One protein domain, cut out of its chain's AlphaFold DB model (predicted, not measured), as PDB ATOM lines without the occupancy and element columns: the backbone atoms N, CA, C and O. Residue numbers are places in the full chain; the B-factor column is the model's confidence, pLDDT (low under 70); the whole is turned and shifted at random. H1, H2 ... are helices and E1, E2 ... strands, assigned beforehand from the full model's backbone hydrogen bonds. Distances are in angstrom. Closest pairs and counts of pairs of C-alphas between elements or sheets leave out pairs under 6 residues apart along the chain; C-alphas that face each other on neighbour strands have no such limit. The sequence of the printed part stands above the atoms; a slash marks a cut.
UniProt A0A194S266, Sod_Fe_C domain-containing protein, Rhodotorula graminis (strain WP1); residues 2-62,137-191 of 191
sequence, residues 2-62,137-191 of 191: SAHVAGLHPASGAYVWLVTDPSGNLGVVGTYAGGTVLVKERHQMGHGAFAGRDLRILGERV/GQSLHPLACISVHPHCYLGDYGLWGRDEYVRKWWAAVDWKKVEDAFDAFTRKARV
ATOM      1  N   SER A   2      -5.502  13.453 -61.871       31.58
ATOM      2  CA  SER A   2      -6.238  13.993 -60.712       31.58
ATOM      3  C   SER A   2      -5.292  14.443 -59.588       31.58
ATOM      4  O   SER A   2      -4.505  13.642 -59.090       31.58
ATOM      5  N   ALA A   3      -5.353  15.721 -59.198       32.91
ATOM      6  CA  ALA A   3      -4.390  16.380 -58.306       32.91
ATOM      7  C   ALA A   3      -4.624  16.134 -56.801       32.91
ATOM      8  O   ALA A   3      -3.794  16.510 -55.976       32.91
ATOM      9  N   HIS A   4      -5.708  15.458 -56.412       37.81
ATOM     10  CA  HIS A   4      -6.023  15.246 -54.992       37.81
ATOM     11  C   HIS A   4      -5.062  14.279 -54.277       37.81
ATOM     12  O   HIS A   4      -4.933  14.332 -53.059       37.81
ATOM     13  N   VAL A   5      -4.328  13.449 -55.026       40.22
ATOM     14  CA  VAL A   5      -3.229  12.612 -54.503       40.22
ATOM     15  C   VAL A   5      -1.872  13.336 -54.569       40.22
ATOM     16  O   VAL A   5      -0.949  12.979 -53.835       40.22
ATOM     17  N   ALA A   6      -1.759  14.388 -55.391       39.03
ATOM     18  CA  ALA A   6      -0.509  15.090 -55.699       39.03
ATOM     19  C   ALA A   6      -0.112  16.167 -54.669       39.03
ATOM     20  O   ALA A   6       1.051  16.554 -54.612       39.03
ATOM     21  N   GLY A   7      -1.037  16.622 -53.813       40.06
ATOM     22  CA  GLY A   7      -0.743  17.562 -52.713       40.06
ATOM     23  C   GLY A   7      -0.024  16.937 -51.507       40.06
ATOM     24  O   GLY A   7       0.206  17.598 -50.494       40.06
ATOM     25  N   LEU A   8       0.300  15.648 -51.588       52.03
ATOM     26  CA  LEU A   8       0.966  14.868 -50.555       52.03
ATOM     27  C   LEU A   8       2.426  14.675 -50.940       52.03
ATOM     28  O   LEU A   8       2.699  14.009 -51.939       52.03
ATOM     29  N   HIS A   9       3.344  15.259 -50.160       45.84
ATOM     30  CA  HIS A   9       4.777  15.101 -50.389       45.84
ATOM     31  C   HIS A   9       5.094  13.599 -50.524       45.84
ATOM     32  O   HIS A   9       4.724  12.840 -49.633       45.84
ATOM     33  N   PRO A  10       5.762  13.143 -51.600       51.69
ATOM     34  CA  PRO A  10       5.971  11.717 -51.871       51.69
ATOM     35  C   PRO A  10       6.623  10.948 -50.714       51.69
ATOM     36  O   PRO A  10       6.419   9.744 -50.577       51.69
ATOM     37  N   ALA A  11       7.386  11.651 -49.870       52.91
ATOM     38  CA  ALA A  11       8.042  11.072 -48.702       52.91
ATOM     39  C   ALA A  11       7.208  11.111 -47.408       52.91
ATOM     40  O   ALA A  11       7.554  10.402 -46.465       52.91
ATOM     41  N   SER A  12       6.138  11.916 -47.320       60.34
ATOM     42  CA  SER A  12       5.259  11.908 -46.144       60.34
ATOM     43  C   SER A  12       4.054  11.010 -46.410       60.34
ATOM     44  O   SER A  12       3.288  11.190 -47.352       60.34
ATOM     45  N   GLY A  13       3.915   9.973 -45.591       71.12
ATOM     46  CA  GLY A  13       2.768   9.087 -45.684       71.12
ATOM     47  C   GLY A  13       1.471   9.777 -45.269       71.12
ATOM     48  O   GLY A  13       1.471  10.797 -44.575       71.12
ATOM     49  N   ALA A  14       0.358   9.213 -45.723       83.38
ATOM     50  CA  ALA A  14      -0.975   9.728 -45.462       83.38
ATOM     51  C   ALA A  14      -2.024   8.632 -45.504       83.38
ATOM     52  O   ALA A  14      -1.752   7.497 -45.908       83.38
ATOM     53  N   TYR A  15      -3.233   9.019 -45.130       85.50
ATOM     54  CA  TYR A  15      -4.433   8.231 -45.314       85.50
ATOM     55  C   TYR A  15      -5.412   8.974 -46.214       85.50
ATOM     56  O   TYR A  15      -5.552  10.196 -46.132       85.50
ATOM     57  N   VAL A  16      -6.099   8.220 -47.065       87.88
ATOM     58  CA  VAL A  16      -7.255   8.702 -47.820       87.88
ATOM     59  C   VAL A  16      -8.475   7.944 -47.324       87.88
ATOM     60  O   VAL A  16      -8.454   6.719 -47.211       87.88
ATOM     61  N   TRP A  17      -9.530   8.685 -47.018       88.31
ATOM     62  CA  TRP A  17     -10.744   8.176 -46.402       88.31
ATOM     63  C   TRP A  17     -11.934   8.463 -47.308       88.31
ATOM     64  O   TRP A  17     -12.094   9.596 -47.760       88.31
ATOM     65  N   LEU A  18     -12.786   7.465 -47.524       91.38
ATOM     66  CA  LEU A  18     -14.164   7.682 -47.958       91.38
ATOM     67  C   LEU A  18     -15.013   7.858 -46.706       91.38
ATOM     68  O   LEU A  18     -14.915   7.046 -45.783       91.38
ATOM     69  N   VAL A  19     -15.826   8.904 -46.659       88.69
ATOM     70  CA  VAL A  19     -16.623   9.251 -45.481       88.69
ATOM     71  C   VAL A  19     -18.060   9.568 -45.859       88.69
ATOM     72  O   VAL A  19     -18.331   9.958 -46.994       88.69
ATOM     73  N   THR A  20     -18.964   9.446 -44.891       87.00
ATOM     74  CA  THR A  20     -20.350   9.916 -44.995       87.00
ATOM     75  C   THR A  20     -20.719  10.827 -43.836       87.00
ATOM     76  O   THR A  20     -20.215  10.655 -42.726       87.00
ATOM     77  N   ASP A  21     -21.629  11.767 -44.069       84.94
ATOM     78  CA  ASP A  21     -22.287  12.530 -43.007       84.94
ATOM     79  C   ASP A  21     -23.632  11.888 -42.580       84.94
ATOM     80  O   ASP A  21     -24.112  10.963 -43.245       84.94
ATOM     81  N   PRO A  22     -24.248  12.325 -41.459       82.81
ATOM     82  CA  PRO A  22     -25.577  11.882 -41.019       82.81
ATOM     83  C   PRO A  22     -26.688  12.056 -42.055       82.81
ATOM     84  O   PRO A  22     -27.691  11.346 -42.019       82.81
ATOM     85  N   SER A  23     -26.519  13.013 -42.966       79.94
ATOM     86  CA  SER A  23     -27.468  13.315 -44.034       79.94
ATOM     87  C   SER A  23     -27.374  12.304 -45.186       79.94
ATOM     88  O   SER A  23     -28.269  12.265 -46.028       79.94
ATOM     89  N   GLY A  24     -26.322  11.477 -45.216       81.50
ATOM     90  CA  GLY A  24     -26.020  10.531 -46.291       81.50
ATOM     91  C   GLY A  24     -25.157  11.119 -47.411       81.50
ATOM     92  O   GLY A  24     -25.008  10.486 -48.453       81.50
ATOM     93  N   ASN A  25     -24.587  12.314 -47.228       86.00
ATOM     94  CA  ASN A  25     -23.654  12.904 -48.181       86.00
ATOM     95  C   ASN A  25     -22.293  12.216 -48.075       86.00
ATOM     96  O   ASN A  25     -21.739  12.097 -46.980       86.00
ATOM     97  N   LEU A  26     -21.730  11.834 -49.219       86.31
ATOM     98  CA  LEU A  26     -20.408  11.223 -49.310       86.31
ATOM     99  C   LEU A  26     -19.314  12.269 -49.544       86.31
ATOM    100  O   LEU A  26     -19.534  13.295 -50.187       86.31
ATOM    101  N   GLY A  27     -18.109  11.977 -49.065       83.69
ATOM    102  CA  GLY A  27     -16.928  12.803 -49.297       83.69
ATOM    103  C   GLY A  27     -15.630  12.005 -49.246       83.69
ATOM    104  O   GLY A  27     -15.590  10.886 -48.737       83.69
ATOM    105  N   VAL A  28     -14.552  12.598 -49.763       84.62
ATOM    106  CA  VAL A  28     -13.193  12.043 -49.683       84.62
ATOM    107  C   VAL A  28     -12.319  12.986 -48.867       84.62
ATOM    108  O   VAL A  28     -12.278  14.185 -49.137       84.62
ATOM    109  N   VAL A  29     -11.610  12.447 -47.875       81.19
ATOM    110  CA  VAL A  29     -10.747  13.218 -46.969       81.19
ATOM    111  C   VAL A  29      -9.330  12.664 -47.009       81.19
ATOM    112  O   VAL A  29      -9.132  11.458 -46.913       81.19
ATOM    113  N   GLY A  30      -8.333  13.541 -47.128       78.62
ATOM    114  CA  GLY A  30      -6.922  13.196 -46.959       78.62
ATOM    115  C   GLY A  30      -6.408  13.664 -45.601       78.62
ATOM    116  O   GLY A  30      -6.606  14.825 -45.239       78.62
ATOM    117  N   THR A  31      -5.730  12.791 -44.858       78.62
ATOM    118  CA  THR A  31      -5.024  13.154 -43.621       78.62
ATOM    119  C   THR A  31      -3.539  12.842 -43.747       78.62
ATOM    120  O   THR A  31      -3.154  11.821 -44.311       78.62
ATOM    121  N   TYR A  32      -2.691  13.726 -43.227       77.31
ATOM    122  CA  TYR A  32      -1.238  13.560 -43.283       77.31
ATOM    123  C   TYR A  32      -0.726  12.791 -42.057       77.31
ATOM    124  O   TYR A  32      -1.242  12.959 -40.948       77.31
ATOM    125  N   ALA A  33       0.321  11.985 -42.250       71.12
ATOM    126  CA  ALA A  33       0.975  11.194 -41.207       71.12
ATOM    127  C   ALA A  33      -0.030  10.374 -40.365       71.12
ATOM    128  O   ALA A  33      -0.796   9.582 -40.908       71.12
ATOM    129  N   GLY A  34      -0.041  10.562 -39.041       62.66
ATOM    130  CA  GLY A  34      -0.951   9.886 -38.105       62.66
ATOM    131  C   GLY A  34      -2.326  10.546 -37.931       62.66
ATOM    132  O   GLY A  34      -3.005  10.264 -36.943       62.66
ATOM    133  N   GLY A  35      -2.725  11.466 -38.817       60.25
ATOM    134  CA  GLY A  35      -4.014  12.156 -38.722       60.25
ATOM    135  C   GLY A  35      -5.206  11.229 -38.967       60.25
ATOM    136  O   GLY A  35      -5.158  10.354 -39.831       60.25
ATOM    137  N   THR A  36      -6.304  11.450 -38.241       60.41
ATOM    138  CA  THR A  36      -7.562  10.696 -38.381       60.41
ATOM    139  C   THR A  36      -8.725  11.650 -38.631       60.41
ATOM    140  O   THR A  36      -8.694  12.800 -38.194       60.41
ATOM    141  N   VAL A  37      -9.773  11.179 -39.311       60.56
ATOM    142  CA  VAL A  37     -10.950  12.010 -39.641       60.56
ATOM    143  C   VAL A  37     -11.833  12.310 -38.419       60.56
ATOM    144  O   VAL A  37     -12.676  13.200 -38.452       60.56
ATOM    145  N   LEU A  38     -11.630  11.601 -37.306       60.38
ATOM    146  CA  LEU A  38     -12.444  11.747 -36.096       60.38
ATOM    147  C   LEU A  38     -12.015  12.928 -35.210       60.38
ATOM    148  O   LEU A  38     -12.743  13.298 -34.291       60.38
ATOM    149  N   VAL A  39     -10.851  13.529 -35.468       53.59
ATOM    150  CA  VAL A  39     -10.297  14.601 -34.632       53.59
ATOM    151  C   VAL A  39     -10.436  15.942 -35.350       53.59
ATOM    152  O   VAL A  39      -9.553  16.352 -36.096       53.59
ATOM    153  N   LYS A  40     -11.550  16.639 -35.085       51.50
ATOM    154  CA  LYS A  40     -11.888  17.954 -35.668       51.50
ATOM    155  C   LYS A  40     -10.839  19.048 -35.446       51.50
ATOM    156  O   LYS A  40     -10.726  19.949 -36.262       51.50
ATOM    157  N   GLU A  41     -10.099  18.986 -34.341       41.53
ATOM    158  CA  GLU A  41      -9.146  20.033 -33.941       41.53
ATOM    159  C   GLU A  41      -7.727  19.811 -34.476       41.53
ATOM    160  O   GLU A  41      -6.858  20.671 -34.317       41.53
ATOM    161  N   ARG A  42      -7.443  18.673 -35.128       41.09
ATOM    162  CA  ARG A  42      -6.112  18.444 -35.696       41.09
ATOM    163  C   ARG A  42      -6.023  19.067 -37.084       41.09
ATOM    164  O   ARG A  42      -6.533  18.525 -38.056       41.09
ATOM    165  N   HIS A  43      -5.243  20.145 -37.167       43.22
ATOM    166  CA  HIS A  43      -4.723  20.824 -38.368       43.22
ATOM    167  C   HIS A  43      -3.887  19.921 -39.321       43.22
ATOM    168  O   HIS A  43      -3.028  20.393 -40.058       43.22
ATOM    169  N   GLN A  44      -4.103  18.604 -39.313       46.78
ATOM    170  CA  GLN A  44      -3.443  17.612 -40.174       46.78
ATOM    171  C   GLN A  44      -4.264  17.291 -41.431       46.78
ATOM    172  O   GLN A  44      -3.959  16.347 -42.160       46.78
ATOM    173  N   MET A  45      -5.307  18.080 -41.684       47.47
ATOM    174  CA  MET A  45      -5.884  18.284 -43.003       47.47
ATOM    175  C   MET A  45      -5.039  19.386 -43.639       47.47
ATOM    176  O   MET A  45      -5.147  20.552 -43.264       47.47
ATOM    177  N   GLY A  46      -4.082  19.012 -44.483       40.09
ATOM    178  CA  GLY A  46      -3.136  19.977 -45.036       40.09
ATOM    179  C   GLY A  46      -3.864  21.131 -45.724       40.09
ATOM    180  O   GLY A  46      -4.719  20.913 -46.579       40.09
ATOM    181  N   HIS A  47      -3.477  22.360 -45.385       47.72
ATOM    182  CA  HIS A  47      -3.656  23.495 -46.282       47.72
ATOM    183  C   HIS A  47      -2.618  23.310 -47.389       47.72
ATOM    184  O   HIS A  47      -1.473  23.741 -47.265       47.72
ATOM    185  N   GLY A  48      -2.964  22.530 -48.414       38.75
ATOM    186  CA  GLY A  48      -2.051  22.268 -49.521       38.75
ATOM    187  C   GLY A  48      -1.633  23.582 -50.184       38.75
ATOM    188  O   GLY A  48      -2.451  24.489 -50.331       38.75
ATOM    189  N   ALA A  49      -0.381  23.658 -50.638       39.31
ATOM    190  CA  ALA A  49       0.238  24.767 -51.378       39.31
ATOM    191  C   ALA A  49      -0.447  25.133 -52.727       39.31
ATOM    192  O   ALA A  49       0.145  25.785 -53.580       39.31
ATOM    193  N   PHE A  50      -1.701  24.719 -52.909       39.97
ATOM    194  CA  PHE A  50      -2.605  25.011 -54.018       39.97
ATOM    195  C   PHE A  50      -3.849  25.791 -53.572       39.97
ATOM    196  O   PHE A  50      -4.797  25.907 -54.350       39.97
ATOM    197  N   ALA A  51      -3.862  26.355 -52.356       40.94
ATOM    198  CA  ALA A  51      -4.814  27.390 -51.949       40.94
ATOM    199  C   ALA A  51      -4.628  28.638 -52.838       40.94
ATOM    200  O   ALA A  51      -3.992  29.613 -52.455       40.94
ATOM    201  N   GLY A  52      -5.090  28.552 -54.084       40.03
ATOM    202  CA  GLY A  52      -4.947  29.589 -55.097       40.03
ATOM    203  C   GLY A  52      -4.758  29.102 -56.535       40.03
ATOM    204  O   GLY A  52      -4.880  29.931 -57.430       40.03
ATOM    205  N   ARG A  53      -4.465  27.817 -56.816       40.66
ATOM    206  CA  ARG A  53      -4.258  27.360 -58.209       40.66
ATOM    207  C   ARG A  53      -4.824  25.955 -58.478       40.66
ATOM    208  O   ARG A  53      -4.293  24.965 -57.998       40.66
ATOM    209  N   ASP A  54      -5.881  25.939 -59.295       40.19
ATOM    210  CA  ASP A  54      -6.519  24.814 -60.007       40.19
ATOM    211  C   ASP A  54      -7.066  23.656 -59.133       40.19
ATOM    212  O   ASP A  54      -6.510  22.559 -59.064       40.19
ATOM    213  N   LEU A  55      -8.217  23.894 -58.485       42.66
ATOM    214  CA  LEU A  55      -9.032  22.859 -57.835       42.66
ATOM    215  C   LEU A  55      -9.804  22.071 -58.902       42.66
ATOM    216  O   LEU A  55     -10.887  22.476 -59.319       42.66
ATOM    217  N   ARG A  56      -9.258  20.937 -59.344       38.06
ATOM    218  CA  ARG A  56      -9.976  20.015 -60.236       38.06
ATOM    219  C   ARG A  56     -10.517  18.810 -59.484       38.06
ATOM    220  O   ARG A  56      -9.761  17.874 -59.236       38.06
ATOM    221  N   ILE A  57     -11.821  18.801 -59.204       37.88
ATOM    222  CA  ILE A  57     -12.545  17.627 -58.696       37.88
ATOM    223  C   ILE A  57     -13.053  16.832 -59.903       37.88
ATOM    224  O   ILE A  57     -13.732  17.375 -60.765       37.88
ATOM    225  N   LEU A  58     -12.680  15.551 -59.997       35.12
ATOM    226  CA  LEU A  58     -13.167  14.607 -61.023       35.12
ATOM    227  C   LEU A  58     -13.048  15.085 -62.491       35.12
ATOM    228  O   LEU A  58     -13.755  14.597 -63.364       35.12
ATOM    229  N   GLY A  59     -12.105  15.983 -62.788       32.69
ATOM    230  CA  GLY A  59     -11.825  16.445 -64.152       32.69
ATOM    231  C   GLY A  59     -12.503  17.755 -64.556       32.69
ATOM    232  O   GLY A  59     -12.158  18.286 -65.612       32.69
ATOM    233  N   GLU A  60     -13.368  18.327 -63.721       36.19
ATOM    234  CA  GLU A  60     -13.948  19.652 -63.956       36.19
ATOM    235  C   GLU A  60     -12.989  20.756 -63.481       36.19
ATOM    236  O   GLU A  60     -12.363  20.640 -62.425       36.19
ATOM    237  N   ARG A  61     -12.804  21.801 -64.298       38.12
ATOM    238  CA  ARG A  61     -11.871  22.908 -64.039       38.12
ATOM    239  C   ARG A  61     -12.617  24.058 -63.371       38.12
ATOM    240  O   ARG A  61     -13.466  24.670 -64.005       38.12
ATOM    241  N   VAL A  62     -12.257  24.385 -62.134       41.31
ATOM    242  CA  VAL A  62     -12.713  25.621 -61.486       41.31
ATOM    243  C   VAL A  62     -11.759  26.740 -61.897       41.31
ATOM    244  O   VAL A  62     -10.625  26.806 -61.418       41.31
ATOM    245  N   GLY A 137     -21.095  17.851 -43.168       55.56
ATOM    246  CA  GLY A 137     -19.695  17.533 -42.869       55.56
ATOM    247  C   GLY A 137     -19.243  17.765 -41.416       55.56
ATOM    248  O   GLY A 137     -18.075  17.542 -41.106       55.56
ATOM    249  N   GLN A 138     -20.133  18.161 -40.494       58.78
ATOM    250  CA  GLN A 138     -19.791  18.318 -39.068       58.78
ATOM    251  C   GLN A 138     -19.698  16.987 -38.314       58.78
ATOM    252  O   GLN A 138     -19.094  16.926 -37.249       58.78
ATOM    253  N   SER A 139     -20.309  15.920 -38.806       71.88
ATOM    254  CA  SER A 139     -20.121  14.576 -38.266       71.88
ATOM    255  C   SER A 139     -19.785  13.701 -39.452       71.88
ATOM    256  O   SER A 139     -20.557  13.654 -40.401       71.88
ATOM    257  N   LEU A 140     -18.598  13.106 -39.440       82.94
ATOM    258  CA  LEU A 140     -18.125  12.257 -40.520       82.94
ATOM    259  C   LEU A 140     -17.916  10.855 -39.972       82.94
ATOM    260  O   LEU A 140     -17.253  10.665 -38.950       82.94
ATOM    261  N   HIS A 141     -18.478   9.883 -40.672       87.06
ATOM    262  CA  HIS A 141     -18.275   8.472 -40.422       87.06
ATOM    263  C   HIS A 141     -17.362   7.894 -41.508       87.06
ATOM    264  O   HIS A 141     -17.691   8.012 -42.691       87.06
ATOM    265  N   PRO A 142     -16.210   7.303 -41.145       90.75
ATOM    266  CA  PRO A 142     -15.325   6.671 -42.110       90.75
ATOM    267  C   PRO A 142     -15.938   5.371 -42.631       90.75
ATOM    268  O   PRO A 142     -16.311   4.500 -41.853       90.75
ATOM    269  N   LEU A 143     -15.995   5.244 -43.953       92.62
ATOM    270  CA  LEU A 143     -16.511   4.074 -44.659       92.62
ATOM    271  C   LEU A 143     -15.388   3.183 -45.194       92.62
ATOM    272  O   LEU A 143     -15.455   1.962 -45.097       92.62
ATOM    273  N   ALA A 144     -14.340   3.794 -45.744       93.81
ATOM    274  CA  ALA A 144     -13.167   3.087 -46.242       93.81
ATOM    275  C   ALA A 144     -11.907   3.921 -45.985       93.81
ATOM    276  O   ALA A 144     -11.965   5.152 -45.990       93.81
ATOM    277  N   CYS A 145     -10.773   3.258 -45.759       93.38
ATOM    278  CA  CYS A 145      -9.496   3.907 -45.484       93.38
ATOM    279  C   CYS A 145      -8.365   3.191 -46.213       93.38
ATOM    280  O   CYS A 145      -8.194   1.981 -46.058       93.38
ATOM    281  N   ILE A 146      -7.572   3.954 -46.961       93.06
ATOM    282  CA  ILE A 146      -6.347   3.474 -47.589       93.06
ATOM    283  C   ILE A 146      -5.149   4.235 -47.032       93.06
ATOM    284  O   ILE A 146      -5.100   5.467 -47.053       93.06
ATOM    285  N   SER A 147      -4.152   3.488 -46.559       91.88
ATOM    286  CA  SER A 147      -2.828   4.035 -46.277       91.88
ATOM    287  C   SER A 147      -2.058   4.192 -47.580       91.88
ATOM    288  O   SER A 147      -1.901   3.228 -48.328       91.88
ATOM    289  N   VAL A 148      -1.540   5.391 -47.825       89.75
ATOM    290  CA  VAL A 148      -0.631   5.704 -48.938       89.75
ATOM    291  C   VAL A 148       0.801   5.937 -48.446       89.75
ATOM    292  O   VAL A 148       1.586   6.623 -49.097       89.75
ATOM    293  N   HIS A 149       1.150   5.386 -47.279       89.31
ATOM    294  CA  HIS A 149       2.522   5.396 -46.782       89.31
ATOM    295  C   HIS A 149       3.431   4.544 -47.686       89.31
ATOM    296  O   HIS A 149       2.995   3.478 -48.127       89.31
ATOM    297  N   PRO A 150       4.699   4.945 -47.920       88.75
ATOM    298  CA  PRO A 150       5.626   4.181 -48.757       88.75
ATOM    299  C   PRO A 150       5.723   2.702 -48.372       88.75
ATOM    300  O   PRO A 150       5.675   1.842 -49.239       88.75
ATOM    301  N   HIS A 151       5.740   2.373 -47.078       90.50
ATOM    302  CA  HIS A 151       5.823   0.982 -46.621       90.50
ATOM    303  C   HIS A 151       4.633   0.093 -47.043       90.50
ATOM    304  O   HIS A 151       4.759  -1.122 -46.979       90.50
ATOM    305  N   CYS A 152       3.497   0.660 -47.469       92.31
ATOM    306  CA  CYS A 152       2.331  -0.110 -47.920       92.31
ATOM    307  C   CYS A 152       2.394  -0.525 -49.394       92.31
ATOM    308  O   CYS A 152       1.711  -1.468 -49.770       92.31
ATOM    309  N   TYR A 153       3.152   0.187 -50.234       92.25
ATOM    310  CA  TYR A 153       3.168  -0.064 -51.682       92.25
ATOM    311  C   TYR A 153       4.570  -0.217 -52.267       92.25
ATOM    312  O   TYR A 153       4.716  -0.787 -53.343       92.25
ATOM    313  N   LEU A 154       5.607   0.279 -51.591       92.44
ATOM    314  CA  LEU A 154       6.960   0.333 -52.141       92.44
ATOM    315  C   LEU A 154       7.519  -1.063 -52.440       92.44
ATOM    316  O   LEU A 154       8.244  -1.213 -53.418       92.44
ATOM    317  N   GLY A 155       7.159  -2.069 -51.633       95.25
ATOM    318  CA  GLY A 155       7.590  -3.456 -51.832       95.25
ATOM    319  C   GLY A 155       7.029  -4.093 -53.106       95.25
ATOM    320  O   GLY A 155       7.776  -4.728 -53.841       95.25
ATOM    321  N   ASP A 156       5.745  -3.868 -53.394       96.19
ATOM    322  CA  ASP A 156       5.045  -4.545 -54.494       96.19
ATOM    323  C   ASP A 156       4.999  -3.715 -55.786       96.19
ATOM    324  O   ASP A 156       4.953  -4.263 -56.885       96.19
ATOM    325  N   TYR A 157       5.005  -2.385 -55.663       94.06
ATOM    326  CA  TYR A 157       4.782  -1.454 -56.773       94.06
ATOM    327  C   TYR A 157       5.988  -0.535 -57.048       94.06
ATOM    328  O   TYR A 157       6.022   0.161 -58.064       94.06
ATOM    329  N   GLY A 158       6.996  -0.517 -56.172       91.81
ATOM    330  CA  GLY A 158       8.174   0.340 -56.318       91.81
ATOM    331  C   GLY A 158       7.898   1.829 -56.073       91.81
ATOM    332  O   GLY A 158       6.803   2.244 -55.689       91.81
ATOM    333  N   LEU A 159       8.928   2.660 -56.271       86.69
ATOM    334  CA  LEU A 159       8.917   4.080 -55.878       86.69
ATOM    335  C   LEU A 159       7.856   4.909 -56.620       86.69
ATOM    336  O   LEU A 159       7.278   5.832 -56.056       86.69
ATOM    337  N   TRP A 160       7.578   4.550 -57.873       86.31
ATOM    338  CA  TRP A 160       6.622   5.235 -58.750       86.31
ATOM    339  C   TRP A 160       5.247   4.554 -58.785       86.31
ATOM    340  O   TRP A 160       4.355   4.976 -59.516       86.31
ATOM    341  N   GLY A 161       5.063   3.498 -57.992       89.44
ATOM    342  CA  GLY A 161       3.904   2.615 -58.049       89.44
ATOM    343  C   GLY A 161       2.697   3.031 -57.211       89.44
ATOM    344  O   GLY A 161       1.693   2.319 -57.177       89.44
ATOM    345  N   ARG A 162       2.769   4.180 -56.531       87.94
ATOM    346  CA  ARG A 162       1.717   4.664 -55.623       87.94
ATOM    347  C   ARG A 162       0.351   4.763 -56.303       87.94
ATOM    348  O   ARG A 162      -0.640   4.298 -55.749       87.94
ATOM    349  N   ASP A 163       0.290   5.355 -57.495       88.94
ATOM    350  CA  ASP A 163      -0.977   5.552 -58.211       88.94
ATOM    351  C   ASP A 163      -1.596   4.226 -58.662       88.94
ATOM    352  O   ASP A 163      -2.818   4.064 -58.661       88.94
ATOM    353  N   GLU A 164      -0.760   3.258 -59.037       92.31
ATOM    354  CA  GLU A 164      -1.218   1.923 -59.409       92.31
ATOM    355  C   GLU A 164      -1.754   1.153 -58.203       92.31
ATOM    356  O   GLU A 164      -2.845   0.585 -58.289       92.31
ATOM    357  N   TYR A 165      -1.040   1.202 -57.078       94.56
ATOM    358  CA  TYR A 165      -1.491   0.651 -55.806       94.56
ATOM    359  C   TYR A 165      -2.861   1.209 -55.404       94.56
ATOM    360  O   TYR A 165      -3.785   0.438 -55.151       94.56
ATOM    361  N   VAL A 166      -3.034   2.537 -55.428       92.44
ATOM    362  CA  VAL A 166      -4.315   3.179 -55.084       92.44
ATOM    363  C   VAL A 166      -5.423   2.735 -56.043       92.44
ATOM    364  O   VAL A 166      -6.518   2.393 -55.599       92.44
ATOM    365  N   ARG A 167      -5.153   2.691 -57.354       92.38
ATOM    366  CA  ARG A 167      -6.138   2.263 -58.363       92.38
ATOM    367  C   ARG A 167      -6.586   0.818 -58.146       92.38
ATOM    368  O   ARG A 167      -7.784   0.546 -58.171       92.38
ATOM    369  N   LYS A 168      -5.638  -0.098 -57.937       95.50
ATOM    370  CA  LYS A 168      -5.927  -1.517 -57.682       95.50
ATOM    371  C   LYS A 168      -6.638  -1.716 -56.352       95.50
ATOM    372  O   LYS A 168      -7.553  -2.529 -56.285       95.50
ATOM    373  N   TRP A 169      -6.274  -0.947 -55.329       95.50
ATOM    374  CA  TRP A 169      -6.954  -0.986 -54.042       95.50
ATOM    375  C   TRP A 169      -8.437  -0.640 -54.187       95.50
ATOM    376  O   TRP A 169      -9.267  -1.433 -53.760       95.50
ATOM    377  N   TRP A 170      -8.784   0.456 -54.879       92.56
ATOM    378  CA  TRP A 170     -10.189   0.826 -55.121       92.56
ATOM    379  C   TRP A 170     -10.973  -0.229 -55.906       92.56
ATOM    380  O   TRP A 170     -12.166  -0.401 -55.672       92.56
ATOM    381  N   ALA A 171     -10.312  -0.961 -56.805       94.19
ATOM    382  CA  ALA A 171     -10.927  -2.082 -57.513       94.19
ATOM    383  C   ALA A 171     -11.162  -3.314 -56.615       94.19
ATOM    384  O   ALA A 171     -12.010  -4.142 -56.933       94.19
ATOM    385  N   ALA A 172     -10.423  -3.436 -55.509       95.94
ATOM    386  CA  ALA A 172     -10.480  -4.562 -54.580       95.94
ATOM    387  C   ALA A 172     -11.273  -4.272 -53.290       95.94
ATOM    388  O   ALA A 172     -11.414  -5.165 -52.455       95.94
ATOM    389  N   VAL A 173     -11.774  -3.044 -53.101       95.88
ATOM    390  CA  VAL A 173     -12.606  -2.687 -51.943       95.88
ATOM    391  C   VAL A 173     -13.868  -3.553 -51.914       95.88
ATOM    392  O   VAL A 173     -14.565  -3.709 -52.915       95.88
ATOM    393  N   ASP A 174     -14.184  -4.091 -50.736       96.44
ATOM    394  CA  ASP A 174     -15.439  -4.794 -50.474       96.44
ATOM    395  C   ASP A 174     -16.581  -3.780 -50.316       96.44
ATOM    396  O   ASP A 174     -16.860  -3.281 -49.221       96.44
ATOM    397  N   TRP A 175     -17.226  -3.452 -51.436       95.94
ATOM    398  CA  TRP A 175     -18.301  -2.459 -51.482       95.94
ATOM    399  C   TRP A 175     -19.529  -2.861 -50.672       95.94
ATOM    400  O   TRP A 175     -20.197  -1.990 -50.125       95.94
ATOM    401  N   LYS A 176     -19.771  -4.163 -50.489       97.56
ATOM    402  CA  LYS A 176     -20.879  -4.634 -49.658       97.56
ATOM    403  C   LYS A 176     -20.692  -4.212 -48.200       97.56
ATOM    404  O   LYS A 176     -21.628  -3.720 -47.583       97.56
ATOM    405  N   LYS A 177     -19.476  -4.338 -47.656       95.94
ATOM    406  CA  LYS A 177     -19.179  -3.847 -46.297       95.94
ATOM    407  C   LYS A 177     -19.303  -2.328 -46.184       95.94
ATOM    408  O   LYS A 177     -19.744  -1.834 -45.150       95.94
ATOM    409  N   VAL A 178     -18.894  -1.600 -47.224       96.00
ATOM    410  CA  VAL A 178     -19.005  -0.135 -47.282       96.00
ATOM    411  C   VAL A 178     -20.472   0.299 -47.250       96.00
ATOM    412  O   VAL A 178     -20.823   1.186 -46.474       96.00
ATOM    413  N   GLU A 179     -21.328  -0.353 -48.037       96.56
ATOM    414  CA  GLU A 179     -22.777  -0.128 -48.055       96.56
ATOM    415  C   GLU A 179     -23.420  -0.486 -46.710       96.56
ATOM    416  O   GLU A 179     -24.125   0.340 -46.133       96.56
ATOM    417  N   ASP A 180     -23.108  -1.663 -46.154       96.06
ATOM    418  CA  ASP A 180     -23.634  -2.097 -44.854       96.06
ATOM    419  C   ASP A 180     -23.261  -1.086 -43.738       96.06
ATOM    420  O   ASP A 180     -24.084  -0.768 -42.874       96.06
ATOM    421  N   ALA A 181     -22.038  -0.535 -43.767       92.94
ATOM    422  CA  ALA A 181     -21.586   0.498 -42.828       92.94
ATOM    423  C   ALA A 181     -22.297   1.846 -43.040       92.94
ATOM    424  O   ALA A 181     -22.717   2.483 -42.067       92.94
ATOM    425  N   PHE A 182     -22.471   2.269 -44.296       94.31
ATOM    426  CA  PHE A 182     -23.217   3.478 -44.650       94.31
ATOM    427  C   PHE A 182     -24.669   3.397 -44.165       94.31
ATOM    428  O   PHE A 182     -25.154   4.314 -43.493       94.31
ATOM    429  N   ASP A 183     -25.344   2.283 -44.431       94.75
ATOM    430  CA  ASP A 183     -26.725   2.047 -44.019       94.75
ATOM    431  C   ASP A 183     -26.862   1.991 -42.500       94.75
ATOM    432  O   ASP A 183     -27.788   2.580 -41.937       94.75
ATOM    433  N   ALA A 184     -25.950   1.301 -41.812       91.19
ATOM    434  CA  ALA A 184     -25.961   1.230 -40.355       91.19
ATOM    435  C   ALA A 184     -25.813   2.623 -39.721       91.19
ATOM    436  O   ALA A 184     -26.536   2.958 -38.776       91.19
ATOM    437  N   PHE A 185     -24.910   3.450 -40.255       89.06
ATOM    438  CA  PHE A 185     -24.671   4.797 -39.750       89.06
ATOM    439  C   PHE A 185     -25.835   5.751 -40.047       89.06
ATOM    440  O   PHE A 185     -26.355   6.390 -39.129       89.06
ATOM    441  N   THR A 186     -26.282   5.825 -41.301       87.62
ATOM    442  CA  THR A 186     -27.348   6.751 -41.716       87.62
ATOM    443  C   THR A 186     -28.701   6.378 -41.118       87.62
ATOM    444  O   THR A 186     -29.467   7.260 -40.730       87.62
ATOM    445  N   ARG A 187     -28.992   5.083 -40.949       89.38
ATOM    446  CA  ARG A 187     -30.203   4.622 -40.253       89.38
ATOM    447  C   ARG A 187     -30.196   5.037 -38.791       89.38
ATOM    448  O   ARG A 187     -31.201   5.547 -38.313       89.38
ATOM    449  N   LYS A 188     -29.069   4.866 -38.094       81.19
ATOM    450  CA  LYS A 188     -28.924   5.303 -36.699       81.19
ATOM    451  C   LYS A 188     -29.037   6.821 -36.556       81.19
ATOM    452  O   LYS A 188     -29.541   7.287 -35.548       81.19
ATOM    453  N   ALA A 189     -28.570   7.579 -37.544       77.00
ATOM    454  CA  ALA A 189     -28.620   9.036 -37.527       77.00
ATOM    455  C   ALA A 189     -30.020   9.630 -37.783       77.00
ATOM    456  O   ALA A 189     -30.231  10.811 -37.515       77.00
ATOM    457  N   ARG A 190     -30.955   8.836 -38.325       71.00
ATOM    458  CA  ARG A 190     -32.340   9.246 -38.623       71.00
ATOM    459  C   ARG A 190     -33.334   8.969 -37.489       71.00
ATOM    460  O   ARG A 190     -34.464   9.443 -37.576       71.00
ATOM    461  N   VAL A 191     -32.936   8.178 -36.492       53.69
ATOM    462  CA  VAL A 191     -33.735   7.811 -35.308       53.69
ATOM    463  C   VAL A 191     -33.421   8.775 -34.174       53.69
ATOM    464  O   VAL A 191     -34.383   9.206 -33.506       53.69
TER     465      VAL A 191
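AT A GLANCE: This is residues 2 to 62 and 137 to 191 of the 191 residues of the protein "Sod_Fe_C domain-containing protein" of Rhodotorula graminis (strain WP1) (UniProt A0A194S266). A small, strongly twisted sheet of three strands has three helices strung past its E3 edge, while a long loop, residues 33 to 62, lies beyond E2. The printed part has 116 residues, with E1, E2, E3, H1, H2, H3 in chain order; the sheet is E2 E1 E3, antiparallel. The class is mixed, under half in named elements; it is compact, radius of gyration of the C-alphas 15.3 A, spanning 47 by 35 by 29 A.

HOW THE PARTS SIT: E1, residues 14 to 20, forms a hairpin with E2, residues 26 to 32; N 17 and O 29 are 2.8 A apart. E3, residues 141 to 147, is E1's other neighbour, N 16 and O 146 at 2.9 A. H1, residues 150 to 157, touches H2, residues 162 to 172, about perpendicular at 82 degrees; C-alphas 153 and 165 come closest, 6.3 A. H2 only grazes the sheet. H3, residues 175 to 189, runs along E3, height 9.0 A over the sheet. Every O i to N i+4 pair is within hydrogen-bond range in H2 and H3, 2 of 4 in H1.

IN THESE COORDINATES: E1 begins at (-0.975, 9.728, -45.462); H3, 20.8 A long, ends at (-28.620, 9.036, -37.527).

THE WHOLE: Residues 63 to 136 are cut out, C-alphas 62 and 137 lying 21.5 A apart. Residues 2 to 12 and 34 to 62 are among those under pLDDT 70.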